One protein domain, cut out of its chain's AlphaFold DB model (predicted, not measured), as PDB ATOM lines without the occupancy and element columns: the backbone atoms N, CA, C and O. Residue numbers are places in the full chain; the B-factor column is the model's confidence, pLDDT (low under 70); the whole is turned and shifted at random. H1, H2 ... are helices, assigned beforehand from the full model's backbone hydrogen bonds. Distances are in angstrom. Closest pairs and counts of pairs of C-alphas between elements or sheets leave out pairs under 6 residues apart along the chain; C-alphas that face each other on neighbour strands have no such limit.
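What this domain is: This is residues 2 to 97 of the 244 residues of an uncharacterized protein of Brucella pecoris (UniProt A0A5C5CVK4). A long straight helix, H1, sticks out as an arm from a loosely strung body, in which the short H2 leads to a helical hairpin of H3 and H4. A loop of residues 71 to 83 then brings the short H5 across H4, at the other end of the length from H1. The 96 printed residues hold five named helices, H1 to H5 in chain order, and no named strand; the class is all helix. The whole is extended, a rod of 78 by 31 by 16 A with a radius of gyration of the C-alphas of 21.5 A.

How they stand to each other: Start at H1, residues 2 to 23, which touches no helix; it and H2, residues 26 to 34, are near each other and meet only through their link. Look next at Asp 29 and Val 39, whose C-alphas, 5.5 A apart, are the closest of H2 and H3, residues 39 to 55; these helices touch, about perpendicular at 80 degrees, H3 with residues 39 to 42 alone. H3 and H4, residues 57 to 70, touch as a hairpin, at a shallow tilt of 29 degrees, opposite ways; their closest C-alphas are those of Leu 53 and Ala 60, 5.1 A. H4 touches H5, residues 84 to 91, about perpendicular at 85 degrees, with Glu 62 and Phe 84 closest, their C-alphas 5.3 A apart. H1 is apart from H3, H4 and H5. In the five helices every O i to N i+4 pair is within hydrogen-bond range.

Where its parts are: Find C-alpha 2 at (9.546, 1.843, 36.074); from there H1 runs 31.3 A to C-alpha 23. H3 spans 24.4 A and H4 20.0 A. H5 ends at C-alpha 91, (-22.945, -50.254, 1.341).

The domain as a whole: The C-alphas of His 2 and Asp 97, the two farthest apart, are 78.3 A apart. The printed part has no cut, and the link from H4 to H5 is long. Residues 71 to 73, 93 to 94 and 96 to 97 have pLDDT under 70.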
ATOM      1  N   HIS A   2      10.489   1.544  37.177       71.81
ATOM      2  CA  HIS A   2       9.546   1.843  36.074       71.81
ATOM      3  C   HIS A   2       9.608   0.859  34.884       71.81
ATOM      4  O   HIS A   2       8.577   0.480  34.341       71.81
ATOM      5  N   ARG A   3      10.803   0.380  34.512       77.94
ATOM      6  CA  ARG A   3      10.978  -0.578  33.406       77.94
ATOM      7  C   ARG A   3      10.352  -1.950  33.684       77.94
ATOM      8  O   ARG A   3       9.661  -2.486  32.833       77.94
ATOM      9  N   SER A   4      10.543  -2.479  34.890       78.38
ATOM     10  CA  SER A   4       9.988  -3.772  35.306       78.38
ATOM     11  C   SER A   4       8.458  -3.759  35.390       78.38
ATOM     12  O   SER A   4       7.827  -4.761  35.081       78.38
ATOM     13  N   ILE A   5       7.861  -2.622  35.765       80.56
ATOM     14  CA  ILE A   5       6.400  -2.446  35.784       80.56
ATOM     15  C   ILE A   5       5.856  -2.396  34.352       80.56
ATOM     16  O   ILE A   5       4.934  -3.136  34.028       80.56
ATOM     17  N   SER A   6       6.487  -1.621  33.465       80.62
ATOM     18  CA  SER A   6       6.083  -1.553  32.055       80.62
ATOM     19  C   SER A   6       6.236  -2.898  31.327       80.62
ATOM     20  O   SER A   6       5.386  -3.274  30.522       80.62
ATOM     21  N   GLU A   7       7.287  -3.668  31.616       84.56
ATOM     22  CA  GLU A   7       7.463  -5.018  31.063       84.56
ATOM     23  C   GLU A   7       6.374  -5.990  31.565       84.56
ATOM     24  O   GLU A   7       5.834  -6.762  30.768       84.56
ATOM     25  N   LEU A   8       5.973  -5.896  32.841       85.12
ATOM     26  CA  LEU A   8       4.859  -6.667  33.413       85.12
ATOM     27  C   LEU A   8       3.499  -6.289  32.809       85.12
ATOM     28  O   LEU A   8       2.727  -7.174  32.445       85.12
ATOM     29  N   GLU A   9       3.209  -4.998  32.658       83.12
ATOM     30  CA  GLU A   9       1.963  -4.498  32.056       83.12
ATOM     31  C   GLU A   9       1.834  -4.907  30.583       83.12
ATOM     32  O   GLU A   9       0.769  -5.349  30.132       83.12
ATOM     33  N   ASN A  10       2.939  -4.837  29.837       85.69
ATOM     34  CA  ASN A  10       3.003  -5.315  28.459       85.69
ATOM     35  C   ASN A  10       2.818  -6.838  28.379       85.69
ATOM     36  O   ASN A  10       2.129  -7.323  27.479       85.69
ATOM     37  N   GLY A  11       3.395  -7.594  29.317       82.00
ATOM     38  CA  GLY A  11       3.206  -9.042  29.425       82.00
ATOM     39  C   GLY A  11       1.751  -9.425  29.703       82.00
ATOM     40  O   GLY A  11       1.188 -10.250  28.987       82.00
ATOM     41  N   LEU A  12       1.112  -8.769  30.677       82.31
ATOM     42  CA  LEU A  12      -0.303  -8.961  31.019       82.31
ATOM     43  C   LEU A  12      -1.232  -8.631  29.852       82.31
ATOM     44  O   LEU A  12      -2.191  -9.356  29.600       82.31
ATOM     45  N   THR A  13      -0.935  -7.560  29.116       83.44
ATOM     46  CA  THR A  13      -1.729  -7.162  27.948       83.44
ATOM     47  C   THR A  13      -1.606  -8.183  26.819       83.44
ATOM     48  O   THR A  13      -2.620  -8.595  26.256       83.44
ATOM     49  N   LYS A  14      -0.387  -8.662  26.529       84.62
ATOM     50  CA  LYS A  14      -0.157  -9.727  25.540       84.62
ATOM     51  C   LYS A  14      -0.835 -11.033  25.945       84.62
ATOM     52  O   LYS A  14      -1.499 -11.638  25.109       84.62
ATOM     53  N   TYR A  15      -0.710 -11.430  27.212       84.00
ATOM     54  CA  TYR A  15      -1.345 -12.637  27.734       84.00
ATOM     55  C   TYR A  15      -2.866 -12.551  27.642       84.00
ATOM     56  O   TYR A  15      -3.487 -13.478  27.138       84.00
ATOM     57  N   ARG A  16      -3.468 -11.427  28.055       82.81
ATOM     58  CA  ARG A  16      -4.917 -11.212  27.960       82.81
ATOM     59  C   ARG A  16      -5.402 -11.352  26.515       82.81
ATOM     60  O   ARG A  16      -6.322 -12.117  26.263       82.81
ATOM     61  N   GLN A  17      -4.721 -10.710  25.565       85.25
ATOM     62  CA  GLN A  17      -5.062 -10.813  24.143       85.25
ATOM     63  C   GLN A  17      -4.905 -12.237  23.590       85.25
ATOM     64  O   GLN A  17      -5.724 -12.674  22.785       85.25
ATOM     65  N   SER A  18      -3.857 -12.970  23.983       82.88
ATOM     66  CA  SER A  18      -3.699 -14.369  23.571       82.88
ATOM     67  C   SER A  18      -4.721 -15.287  24.235       82.88
ATOM     68  O   SER A  18      -5.216 -16.197  23.584       82.88
ATOM     69  N   HIS A  19      -5.056 -15.031  25.498       85.69
ATOM     70  CA  HIS A  19      -6.007 -15.816  26.274       85.69
ATOM     71  C   HIS A  19      -7.420 -15.647  25.721       85.69
ATOM     72  O   HIS A  19      -8.093 -16.635  25.484       85.69
ATOM     73  N   GLU A  20      -7.855 -14.420  25.430       86.38
ATOM     74  CA  GLU A  20      -9.157 -14.162  24.798       86.38
ATOM     75  C   GLU A  20      -9.281 -14.863  23.435       86.38
ATOM     76  O   GLU A  20     -10.315 -15.450  23.129       86.38
ATOM     77  N   LYS A  21      -8.209 -14.862  22.628       85.75
ATOM     78  CA  LYS A  21      -8.180 -15.592  21.349       85.75
ATOM     79  C   LYS A  21      -8.172 -17.107  21.528       85.75
ATOM     80  O   LYS A  21      -8.770 -17.803  20.716       85.75
ATOM     81  N   TYR A  22      -7.474 -17.607  22.544       87.19
ATOM     82  CA  TYR A  22      -7.421 -19.034  22.837       87.19
ATOM     83  C   TYR A  22      -8.761 -19.545  23.366       87.19
ATOM     84  O   TYR A  22      -9.237 -20.565  22.891       87.19
ATOM     85  N   GLU A  23      -9.420 -18.805  24.260       90.50
ATOM     86  CA  GLU A  23     -10.753 -19.151  24.768       90.50
ATOM     87  C   GLU A  23     -11.780 -19.300  23.636       90.50
ATOM     88  O   GLU A  23     -12.632 -20.178  23.699       90.50
ATOM     89  N   ALA A  24     -11.647 -18.531  22.549       89.69
ATOM     90  CA  ALA A  24     -12.501 -18.678  21.370       89.69
ATOM     91  C   ALA A  24     -12.291 -19.993  20.588       89.69
ATOM     92  O   ALA A  24     -13.185 -20.402  19.853       89.69
ATOM     93  N   ILE A  25     -11.125 -20.642  20.706       90.50
ATOM     94  CA  ILE A  25     -10.812 -21.910  20.019       90.50
ATOM     95  C   ILE A  25     -10.667 -23.102  20.971       90.50
ATOM     96  O   ILE A  25     -10.452 -24.225  20.516       90.50
ATOM     97  N   ARG A  26     -10.774 -22.862  22.279       90.56
ATOM     98  CA  ARG A  26     -10.486 -23.830  23.336       90.56
ATOM     99  C   ARG A  26     -11.298 -25.111  23.188       90.56
ATOM    100  O   ARG A  26     -10.736 -26.191  23.287       90.56
ATOM    101  N   GLU A  27     -12.586 -24.998  22.863       92.56
ATOM    102  CA  GLU A  27     -13.454 -26.163  22.648       92.56
ATOM    103  C   GLU A  27     -12.948 -27.088  21.525       92.56
ATOM    104  O   GLU A  27     -13.016 -28.312  21.643       92.56
ATOM    105  N   TYR A  28     -12.384 -26.518  20.456       89.75
ATOM    106  CA  TYR A  28     -11.828 -27.282  19.339       89.75
ATOM    107  C   TYR A  28     -10.456 -27.860  19.676       89.75
ATOM    108  O   TYR A  28     -10.116 -28.931  19.183       89.75
ATOM    109  N   ASP A  29      -9.678 -27.168  20.509       90.25
ATOM    110  CA  ASP A  29      -8.376 -27.639  20.985       90.25
ATOM    111  C   ASP A  29      -8.511 -28.800  21.971       90.25
ATOM    112  O   ASP A  29      -7.843 -29.824  21.813       90.25
ATOM    113  N   ASP A  30      -9.464 -28.705  22.900       90.69
ATOM    114  CA  ASP A  30      -9.836 -29.793  23.805       90.69
ATOM    115  C   ASP A  30     -10.328 -31.011  23.006       90.69
ATOM    116  O   ASP A  30      -9.897 -32.143  23.246       90.69
ATOM    117  N   MET A  31     -11.173 -30.784  21.994       88.12
ATOM    118  CA  MET A  31     -11.662 -31.839  21.107       88.12
ATOM    119  C   MET A  31     -10.527 -32.483  20.300       88.12
ATOM    120  O   MET A  31     -10.410 -33.707  20.268       88.12
ATOM    121  N   ALA A  32      -9.670 -31.685  19.661       87.00
ATOM    122  CA  ALA A  32      -8.523 -32.181  18.907       87.00
ATOM    123  C   ALA A  32      -7.609 -33.039  19.796       87.00
ATOM    124  O   ALA A  32      -7.251 -34.157  19.419       87.00
ATOM    125  N   THR A  33      -7.328 -32.564  21.010       87.62
ATOM    126  CA  THR A  33      -6.500 -33.270  21.992       87.62
ATOM    127  C   THR A  33      -7.141 -34.583  22.435       87.62
ATOM    128  O   THR A  33      -6.454 -35.604  22.510       87.62
ATOM    129  N   GLN A  34      -8.460 -34.607  22.659       86.56
ATOM    130  CA  GLN A  34      -9.203 -35.837  22.958       86.56
ATOM    131  C   GLN A  34      -9.043 -36.890  21.850       86.56
ATOM    132  O   GLN A  34      -9.009 -38.090  22.128       86.56
ATOM    133  N   TYR A  35      -8.911 -36.446  20.601       78.38
ATOM    134  CA  TYR A  35      -8.664 -37.304  19.448       78.38
ATOM    135  C   TYR A  35      -7.174 -37.508  19.138       78.38
ATOM    136  O   TYR A  35      -6.856 -38.065  18.095       78.38
ATOM    137  N   GLY A  36      -6.251 -37.113  20.021       83.94
ATOM    138  CA  GLY A  36      -4.813 -37.327  19.826       83.94
ATOM    139  C   GLY A  36      -4.203 -36.494  18.694       83.94
ATOM    140  O   GLY A  36      -3.171 -36.871  18.141       83.94
ATOM    141  N   THR A  37      -4.834 -35.376  18.335       88.06
ATOM    142  CA  THR A  37      -4.348 -34.423  17.334       88.06
ATOM    143  C   THR A  37      -4.307 -33.005  17.914       88.06
ATOM    144  O   THR A  37      -4.620 -32.790  19.081       88.06
ATOM    145  N   THR A  38      -3.887 -32.023  17.120       90.50
ATOM    146  CA  THR A  38      -3.919 -30.600  17.490       90.50
ATOM    147  C   THR A  38      -4.824 -29.845  16.526       90.50
ATOM    148  O   THR A  38      -5.022 -30.291  15.396       90.50
ATOM    149  N   VAL A  39      -5.347 -28.675  16.912       89.12
ATOM    150  CA  VAL A  39      -6.149 -27.840  15.986       89.12
ATOM    151  C   VAL A  39      -5.369 -27.542  14.706       89.12
ATOM    152  O   VAL A  39      -5.913 -27.587  13.604       89.12
ATOM    153  N   LYS A  40      -4.064 -27.286  14.840       90.75
ATOM    154  CA  LYS A  40      -3.172 -27.046  13.707       90.75
ATOM    155  C   LYS A  40      -3.111 -28.256  12.772       90.75
ATOM    156  O   LYS A  40      -3.264 -28.085  11.564       90.75
ATOM    157  N   ASP A  41      -2.892 -29.449  13.314       88.44
ATOM    158  CA  ASP A  41      -2.759 -30.667  12.511       88.44
ATOM    159  C   ASP A  41      -4.099 -31.088  11.903       88.44
ATOM    160  O   ASP A  41      -4.145 -31.489  10.742       88.44
ATOM    161  N   ALA A  42      -5.205 -30.909  12.630       87.62
ATOM    162  CA  ALA A  42      -6.553 -31.143  12.128       87.62
ATOM    163  C   ALA A  42      -6.886 -30.226  10.939       87.62
ATOM    164  O   ALA A  42      -7.378 -30.699   9.914       87.62
ATOM    165  N   LEU A  43      -6.559 -28.931  11.027       89.81
ATOM    166  CA  LEU A  43      -6.745 -27.976   9.927       89.81
ATOM    167  C   LEU A  43      -5.815 -28.267   8.740       89.81
ATOM    168  O   LEU A  43      -6.225 -28.160   7.581       89.81
ATOM    169  N   ALA A  44      -4.567 -28.660   9.004       90.75
ATOM    170  CA  ALA A  44      -3.634 -29.069   7.958       90.75
ATOM    171  C   ALA A  44      -4.139 -30.317   7.220       90.75
ATOM    172  O   ALA A  44      -4.126 -30.360   5.991       90.75
ATOM    173  N   ASN A  45      -4.649 -31.299   7.962       87.62
ATOM    174  CA  ASN A  45      -5.242 -32.508   7.406       87.62
ATOM    175  C   ASN A  45      -6.497 -32.182   6.584       87.62
ATOM    176  O   ASN A  45      -6.602 -32.607   5.438       87.62
ATOM    177  N   TYR A  46      -7.399 -31.347   7.111       88.44
ATOM    178  CA  TYR A  46      -8.599 -30.897   6.400       88.44
ATOM    179  C   TYR A  46      -8.265 -30.213   5.069       88.44
ATOM    180  O   TYR A  46      -8.752 -30.623   4.021       88.44
ATOM    181  N   THR A  47      -7.379 -29.215   5.079       92.69
ATOM    182  CA  THR A  47      -6.982 -28.508   3.847       92.69
ATOM    183  C   THR A  47      -6.222 -29.405   2.866       92.69
ATOM    184  O   THR A  47      -6.309 -29.213   1.652       92.69
ATOM    185  N   GLY A  48      -5.478 -30.391   3.374       91.25
ATOM    186  CA  GLY A  48      -4.840 -31.428   2.568       91.25
ATOM    187  C   GLY A  48      -5.863 -32.307   1.854       91.25
ATOM    188  O   GLY A  48      -5.772 -32.478   0.639       91.25
ATOM    189  N   ILE A  49      -6.858 -32.800   2.593       91.44
ATOM    190  CA  ILE A  49      -7.958 -33.606   2.059       91.44
ATOM    191  C   ILE A  49      -8.777 -32.800   1.054       91.44
ATOM    192  O   ILE A  49      -9.056 -33.323  -0.013       91.44
ATOM    193  N   GLU A  50      -9.103 -31.536   1.330       91.44
ATOM    194  CA  GLU A  50      -9.872 -30.684   0.412       91.44
ATOM    195  C   GLU A  50      -9.147 -30.517  -0.931       91.44
ATOM    196  O   GLU A  50      -9.717 -30.706  -2.006       91.44
ATOM    197  N   ARG A  51      -7.835 -30.248  -0.884       92.25
ATOM    198  CA  ARG A  51      -7.007 -30.181  -2.095       92.25
ATOM    199  C   ARG A  51      -7.009 -31.509  -2.846       92.25
ATOM    200  O   ARG A  51      -7.074 -31.509  -4.072       92.25
ATOM    201  N   MET A  52      -6.923 -32.619  -2.118       90.19
ATOM    202  CA  MET A  52      -6.953 -33.950  -2.708       90.19
ATOM    203  C   MET A  52      -8.323 -34.251  -3.313       90.19
ATOM    204  O   MET A  52      -8.370 -34.747  -4.424       90.19
ATOM    205  N   LEU A  53      -9.421 -33.855  -2.670       92.44
ATOM    206  CA  LEU A  53     -10.789 -34.053  -3.149       92.44
ATOM    207  C   LEU A  53     -11.023 -33.355  -4.494       92.44
ATOM    208  O   LEU A  53     -11.709 -33.894  -5.360       92.44
ATOM    209  N   HIS A  54     -10.406 -32.187  -4.694       91.25
ATOM    210  CA  HIS A  54     -10.429 -31.481  -5.975       91.25
ATOM    211  C   HIS A  54      -9.619 -32.166  -7.086       91.25
ATOM    212  O   HIS A  54      -9.915 -31.951  -8.260       91.25
ATOM    213  N   GLN A  55      -8.584 -32.937  -6.745       92.44
ATOM    214  CA  GLN A  55      -7.692 -33.588  -7.712       92.44
ATOM    215  C   GLN A  55      -8.111 -35.033  -7.999       92.44
ATOM    216  O   GLN A  55      -8.252 -35.422  -9.155       92.44
ATOM    217  N   ASP A  56      -8.306 -35.809  -6.938       90.94
ATOM    218  CA  ASP A  56      -8.737 -37.197  -6.936       90.94
ATOM    219  C   ASP A  56      -9.673 -37.442  -5.737       90.94
ATOM    220  O   ASP A  56      -9.224 -37.628  -4.595       90.94
ATOM    221  N   PRO A  57     -10.995 -37.461  -5.975       86.88
ATOM    222  CA  PRO A  57     -11.957 -37.630  -4.903       86.88
ATOM    223  C   PRO A  57     -11.903 -39.019  -4.262       86.88
ATOM    224  O   PRO A  57     -12.251 -39.156  -3.091       86.88
ATOM    225  N   TYR A  58     -11.453 -40.051  -4.977       85.88
ATOM    226  CA  TYR A  58     -11.386 -41.405  -4.429       85.88
ATOM    227  C   TYR A  58     -10.200 -41.558  -3.481       85.88
ATOM    228  O   TYR A  58     -10.368 -42.084  -2.380       85.88
ATOM    229  N   ALA A  59      -9.039 -41.017  -3.856       86.12
ATOM    230  CA  ALA A  59      -7.875 -40.970  -2.973       86.12
ATOM    231  C   ALA A  59      -8.161 -40.153  -1.699       86.12
ATOM    232  O   ALA A  59      -7.789 -40.557  -0.597       86.12
ATOM    233  N   ALA A  60      -8.887 -39.033  -1.826       87.75
ATOM    234  CA  ALA A  60      -9.328 -38.227  -0.686       87.75
ATOM    235  C   ALA A  60     -10.182 -39.027   0.307       87.75
ATOM    236  O   ALA A  60      -9.943 -38.978   1.516       87.75
ATOM    237  N   LEU A  61     -11.145 -39.801  -0.198       86.75
ATOM    238  CA  LEU A  61     -12.001 -40.655   0.624       86.75
ATOM    239  C   LEU A  61     -11.216 -41.783   1.302       86.75
ATOM    240  O   LEU A  61     -11.449 -42.065   2.478       86.75
ATOM    241  N   GLU A  62     -10.258 -42.391   0.604       86.94
ATOM    242  CA  GLU A  62      -9.379 -43.402   1.192       86.94
ATOM    243  C   GLU A  62      -8.564 -42.833   2.361       86.94
ATOM    244  O   GLU A  62      -8.533 -43.432   3.438       86.94
ATOM    245  N   GLN A  63      -8.005 -41.631   2.203       86.44
ATOM    246  CA  GLN A  63      -7.262 -40.955   3.267       86.44
ATOM    247  C   GLN A  63      -8.146 -40.593   4.467       86.44
ATOM    248  O   GLN A  63      -7.710 -40.732   5.611       86.44
ATOM    249  N   ILE A  64      -9.390 -40.152   4.242       86.94
ATOM    250  CA  ILE A  64     -10.349 -39.886   5.328       86.94
ATOM    251  C   ILE A  64     -10.575 -41.159   6.147       86.94
ATOM    252  O   ILE A  64     -10.493 -41.128   7.376       86.94
ATOM    253  N   VAL A  65     -10.829 -42.284   5.478       85.94
ATOM    254  CA  VAL A  65     -11.090 -43.556   6.159       85.94
ATOM    255  C   VAL A  65      -9.845 -44.052   6.887       85.94
ATOM    256  O   VAL A  65      -9.946 -44.446   8.047       85.94
ATOM    257  N   ALA A  66      -8.667 -43.944   6.269       84.44
ATOM    258  CA  ALA A  66      -7.397 -44.280   6.902       84.44
ATOM    259  C   ALA A  66      -7.146 -43.444   8.168       84.44
ATOM    260  O   ALA A  66      -6.768 -43.992   9.204       84.44
ATOM    261  N   ASN A  67      -7.426 -42.136   8.125       83.12
ATOM    262  CA  ASN A  67      -7.316 -41.260   9.289       83.12
ATOM    263  C   ASN A  67      -8.254 -41.716  10.412       83.12
ATOM    264  O   ASN A  67      -7.831 -41.812  11.558       83.12
ATOM    265  N   VAL A  68      -9.513 -42.047  10.117       79.00
ATOM    266  CA  VAL A  68     -10.463 -42.537  11.136       79.00
ATOM    267  C   VAL A  68     -10.028 -43.892  11.708       79.00
ATOM    268  O   VAL A  68     -10.110 -44.112  12.922       79.00
ATOM    269  N   ALA A  69      -9.519 -44.782  10.858       77.12
ATOM    270  CA  ALA A  69      -9.059 -46.111  11.241       77.12
ATOM    271  C   ALA A  69      -7.778 -46.067  12.100       77.12
ATOM    272  O   ALA A  69      -7.645 -46.849  13.044       77.12
ATOM    273  N   ALA A  70      -6.876 -45.107  11.857       72.69
ATOM    274  CA  ALA A  70      -5.665 -44.884  12.658       72.69
ATOM    275  C   ALA A  70      -5.972 -44.571  14.134       72.69
ATOM    276  O   ALA A  70      -5.219 -44.964  15.024       72.69
ATOM    277  N   HIS A  71      -7.123 -43.957  14.412       68.06
ATOM    278  CA  HIS A  71      -7.587 -43.688  15.775       68.06
ATOM    279  C   HIS A  71      -8.257 -44.911  16.434       68.06
ATOM    280  O   HIS A  71      -8.899 -44.771  17.473       68.06
ATOM    281  N   LYS A  72      -8.156 -46.108  15.826       63.06
ATOM    282  CA  LYS A  72      -8.796 -47.370  16.255       63.06
ATOM    283  C   LYS A  72     -10.302 -47.266  16.509       63.06
ATOM    284  O   LYS A  72     -10.875 -48.085  17.219       63.06
ATOM    285  N   ARG A  73     -10.960 -46.256  15.940       66.12
ATOM    286  CA  ARG A  73     -12.397 -46.042  16.135       66.12
ATOM    287  C   ARG A  73     -13.201 -47.017  15.294       66.12
ATOM    288  O   ARG A  73     -14.234 -47.495  15.748       66.12
ATOM    289  N   TRP A  74     -12.719 -47.297  14.084       72.56
ATOM    290  CA  TRP A  74     -13.353 -48.192  13.126       72.56
ATOM    291  C   TRP A  74     -12.426 -49.365  12.824       72.56
ATOM    292  O   TRP A  74     -11.430 -49.231  12.109       72.56
ATOM    293  N   THR A  75     -12.773 -50.517  13.383       79.12
ATOM    294  CA  THR A  75     -12.126 -51.798  13.108       79.12
ATOM    295  C   THR A  75     -13.152 -52.785  12.572       79.12
ATOM    296  O   THR A  75     -14.312 -52.773  12.984       79.12
ATOM    297  N   ASN A  76     -12.715 -53.655  11.669       78.12
ATOM    298  CA  ASN A  76     -13.482 -54.816  11.239       78.12
ATOM    299  C   ASN A  76     -13.667 -55.802  12.411       78.12
ATOM    300  O   ASN A  76     -13.034 -55.661  13.461       78.12
ATOM    301  N   GLN A  77     -14.512 -56.825  12.225       75.25
ATOM    302  CA  GLN A  77     -14.753 -57.871  13.236       75.25
ATOM    303  C   GLN A  77     -13.457 -58.570  13.682       75.25
ATOM    304  O   GLN A  77     -13.320 -58.923  14.849       75.25
ATOM    305  N   ASP A  78     -12.479 -58.670  12.780       76.94
ATOM    306  CA  ASP A  78     -11.169 -59.283  13.030       76.94
ATOM    307  C   ASP A  78     -10.165 -58.331  13.716       76.94
ATOM    308  O   ASP A  78      -8.995 -58.667  13.890       76.94
ATOM    309  N   GLY A  79     -10.583 -57.112  14.072       75.00
ATOM    310  CA  GLY A  79      -9.728 -56.094  14.690       75.00
ATOM    311  C   GLY A  79      -8.806 -55.348  13.718       75.00
ATOM    312  O   GLY A  79      -8.045 -54.478  14.146       75.00
ATOM    313  N   SER A  80      -8.873 -55.645  12.416       81.00
ATOM    314  CA  SER A  80      -8.138 -54.907  11.382       81.00
ATOM    315  C   SER A  80      -8.744 -53.512  11.141       81.00
ATOM    316  O   SER A  80      -9.951 -53.334  11.326       81.00
ATOM    317  N   PRO A  81      -7.949 -52.500  10.743       81.88
ATOM    318  CA  PRO A  81      -8.465 -51.167  10.431       81.88
ATOM    319  C   PRO A  81      -9.437 -51.220   9.243       81.88
ATOM    320  O   PRO A  81      -9.140 -51.861   8.235       81.88
ATOM    321  N   VAL A  82     -10.582 -50.541   9.349       83.69
ATOM    322  CA  VAL A  82     -11.557 -50.451   8.250       83.69
ATOM    323  C   VAL A  82     -10.953 -49.673   7.081       83.69
ATOM    324  O   VAL A  82     -10.410 -48.587   7.277       83.69
ATOM    325  N   THR A  83     -11.084 -50.195   5.862       85.44
ATOM    326  CA  THR A  83     -10.682 -49.495   4.631       85.44
ATOM    327  C   THR A  83     -11.886 -48.880   3.912       85.44
ATOM    328  O   THR A  83     -13.029 -49.299   4.109       85.44
ATOM    329  N   PHE A  84     -11.656 -47.896   3.030       83.88
ATOM    330  CA  PHE A  84     -12.742 -47.304   2.229       83.88
ATOM    331  C   PHE A  84     -13.471 -48.359   1.390       83.88
ATOM    332  O   PHE A  84     -14.689 -48.312   1.223       83.88
ATOM    333  N   ARG A  85     -12.739 -49.369   0.922       78.81
ATOM    334  CA  ARG A  85     -13.314 -50.494   0.193       78.81
ATOM    335  C   ARG A  85     -14.216 -51.363   1.068       78.81
ATOM    336  O   ARG A  85     -15.236 -51.822   0.569       78.81
ATOM    337  N   ASP A  86     -13.875 -51.579   2.337       79.00
ATOM    338  CA  ASP A  86     -14.722 -52.350   3.261       79.00
ATOM    339  C   ASP A  86     -16.044 -51.616   3.516       79.00
ATOM    340  O   ASP A  86     -17.112 -52.227   3.486       79.00
ATOM    341  N   LEU A  87     -15.991 -50.285   3.649       79.25
ATOM    342  CA  LEU A  87     -17.189 -49.445   3.705       79.25
ATOM    343  C   LEU A  87     -17.999 -49.546   2.411       79.25
ATOM    344  O   LEU A  87     -19.208 -49.762   2.458       79.25
ATOM    345  N   ALA A  88     -17.354 -49.447   1.247       80.00
ATOM    346  CA  ALA A  88     -18.035 -49.590  -0.036       80.00
ATOM    347  C   ALA A  88     -18.688 -50.974  -0.186       80.00
ATOM    348  O   ALA A  88     -19.823 -51.069  -0.643       80.00
ATOM    349  N   ALA A  89     -18.019 -52.047   0.243       77.00
ATOM    350  CA  ALA A  89     -18.567 -53.400   0.229       77.00
ATOM    351  C   ALA A  89     -19.787 -53.530   1.153       77.00
ATOM    352  O   ALA A  89     -20.793 -54.117   0.752       77.00
ATOM    353  N   HIS A  90     -19.726 -52.916   2.338       75.69
ATOM    354  CA  HIS A  90     -20.844 -52.851   3.276       75.69
ATOM    355  C   HIS A  90     -22.065 -52.140   2.668       75.69
ATOM    356  O   HIS A  90     -23.179 -52.649   2.753       75.69
ATOM    357  N   TYR A  91     -21.860 -51.012   1.979       70.25
ATOM    358  CA  TYR A  91     -22.945 -50.254   1.341       70.25
ATOM    359  C   TYR A  91     -23.495 -50.903   0.068       70.25
ATOM    360  O   TYR A  91     -24.693 -50.829  -0.197       70.25
ATOM    361  N   VAL A  92     -22.644 -51.558  -0.720       78.81
ATOM    362  CA  VAL A  92     -23.044 -52.248  -1.959       78.81
ATOM    363  C   VAL A  92     -23.617 -53.645  -1.662       78.81
ATOM    364  O   VAL A  92     -23.992 -54.377  -2.577       78.81
ATOM    365  N   ASN A  93     -23.729 -54.020  -0.381       68.44
ATOM    366  CA  ASN A  93     -24.163 -55.343   0.072       68.44
ATOM    367  C   ASN A  93     -23.354 -56.469  -0.603       68.44
ATOM    368  O   ASN A  93     -23.863 -57.543  -0.937       68.44
ATOM    369  N   MET A  94     -22.079 -56.184  -0.877       65.88
ATOM    370  CA  MET A  94     -21.172 -57.103  -1.541       65.88
ATOM    371  C   MET A  94     -20.462 -57.910  -0.453       65.88
ATOM    372  O   MET A  94     -19.815 -57.315   0.411       65.88
ATOM    373  N   PRO A  95     -20.573 -59.250  -0.443       70.00
ATOM    374  CA  PRO A  95     -19.982 -60.046   0.623       70.00
ATOM    375  C   PRO A  95     -18.457 -59.909   0.592       70.00
ATOM    376  O   PRO A  95     -17.856 -59.928  -0.487       70.00
ATOM    377  N   ALA A  96     -17.839 -59.802   1.774       63.34
ATOM    378  CA  ALA A  96     -16.390 -59.656   1.954       63.34
ATOM    379  C   ALA A  96     -15.578 -60.707   1.167       63.34
ATOM    380  O   ALA A  96     -14.506 -60.414   0.639       63.34
ATOM    381  N   ASP A  97     -16.152 -61.894   0.974       68.81
ATOM    382  CA  ASP A  97     -15.585 -63.003   0.203       68.81
ATOM    383  C   ASP A  97     -15.327 -62.655  -1.284       68.81
ATOM    384  O   ASP A  97     -14.304 -63.008  -1.879       68.81
TER     385      ASP A  97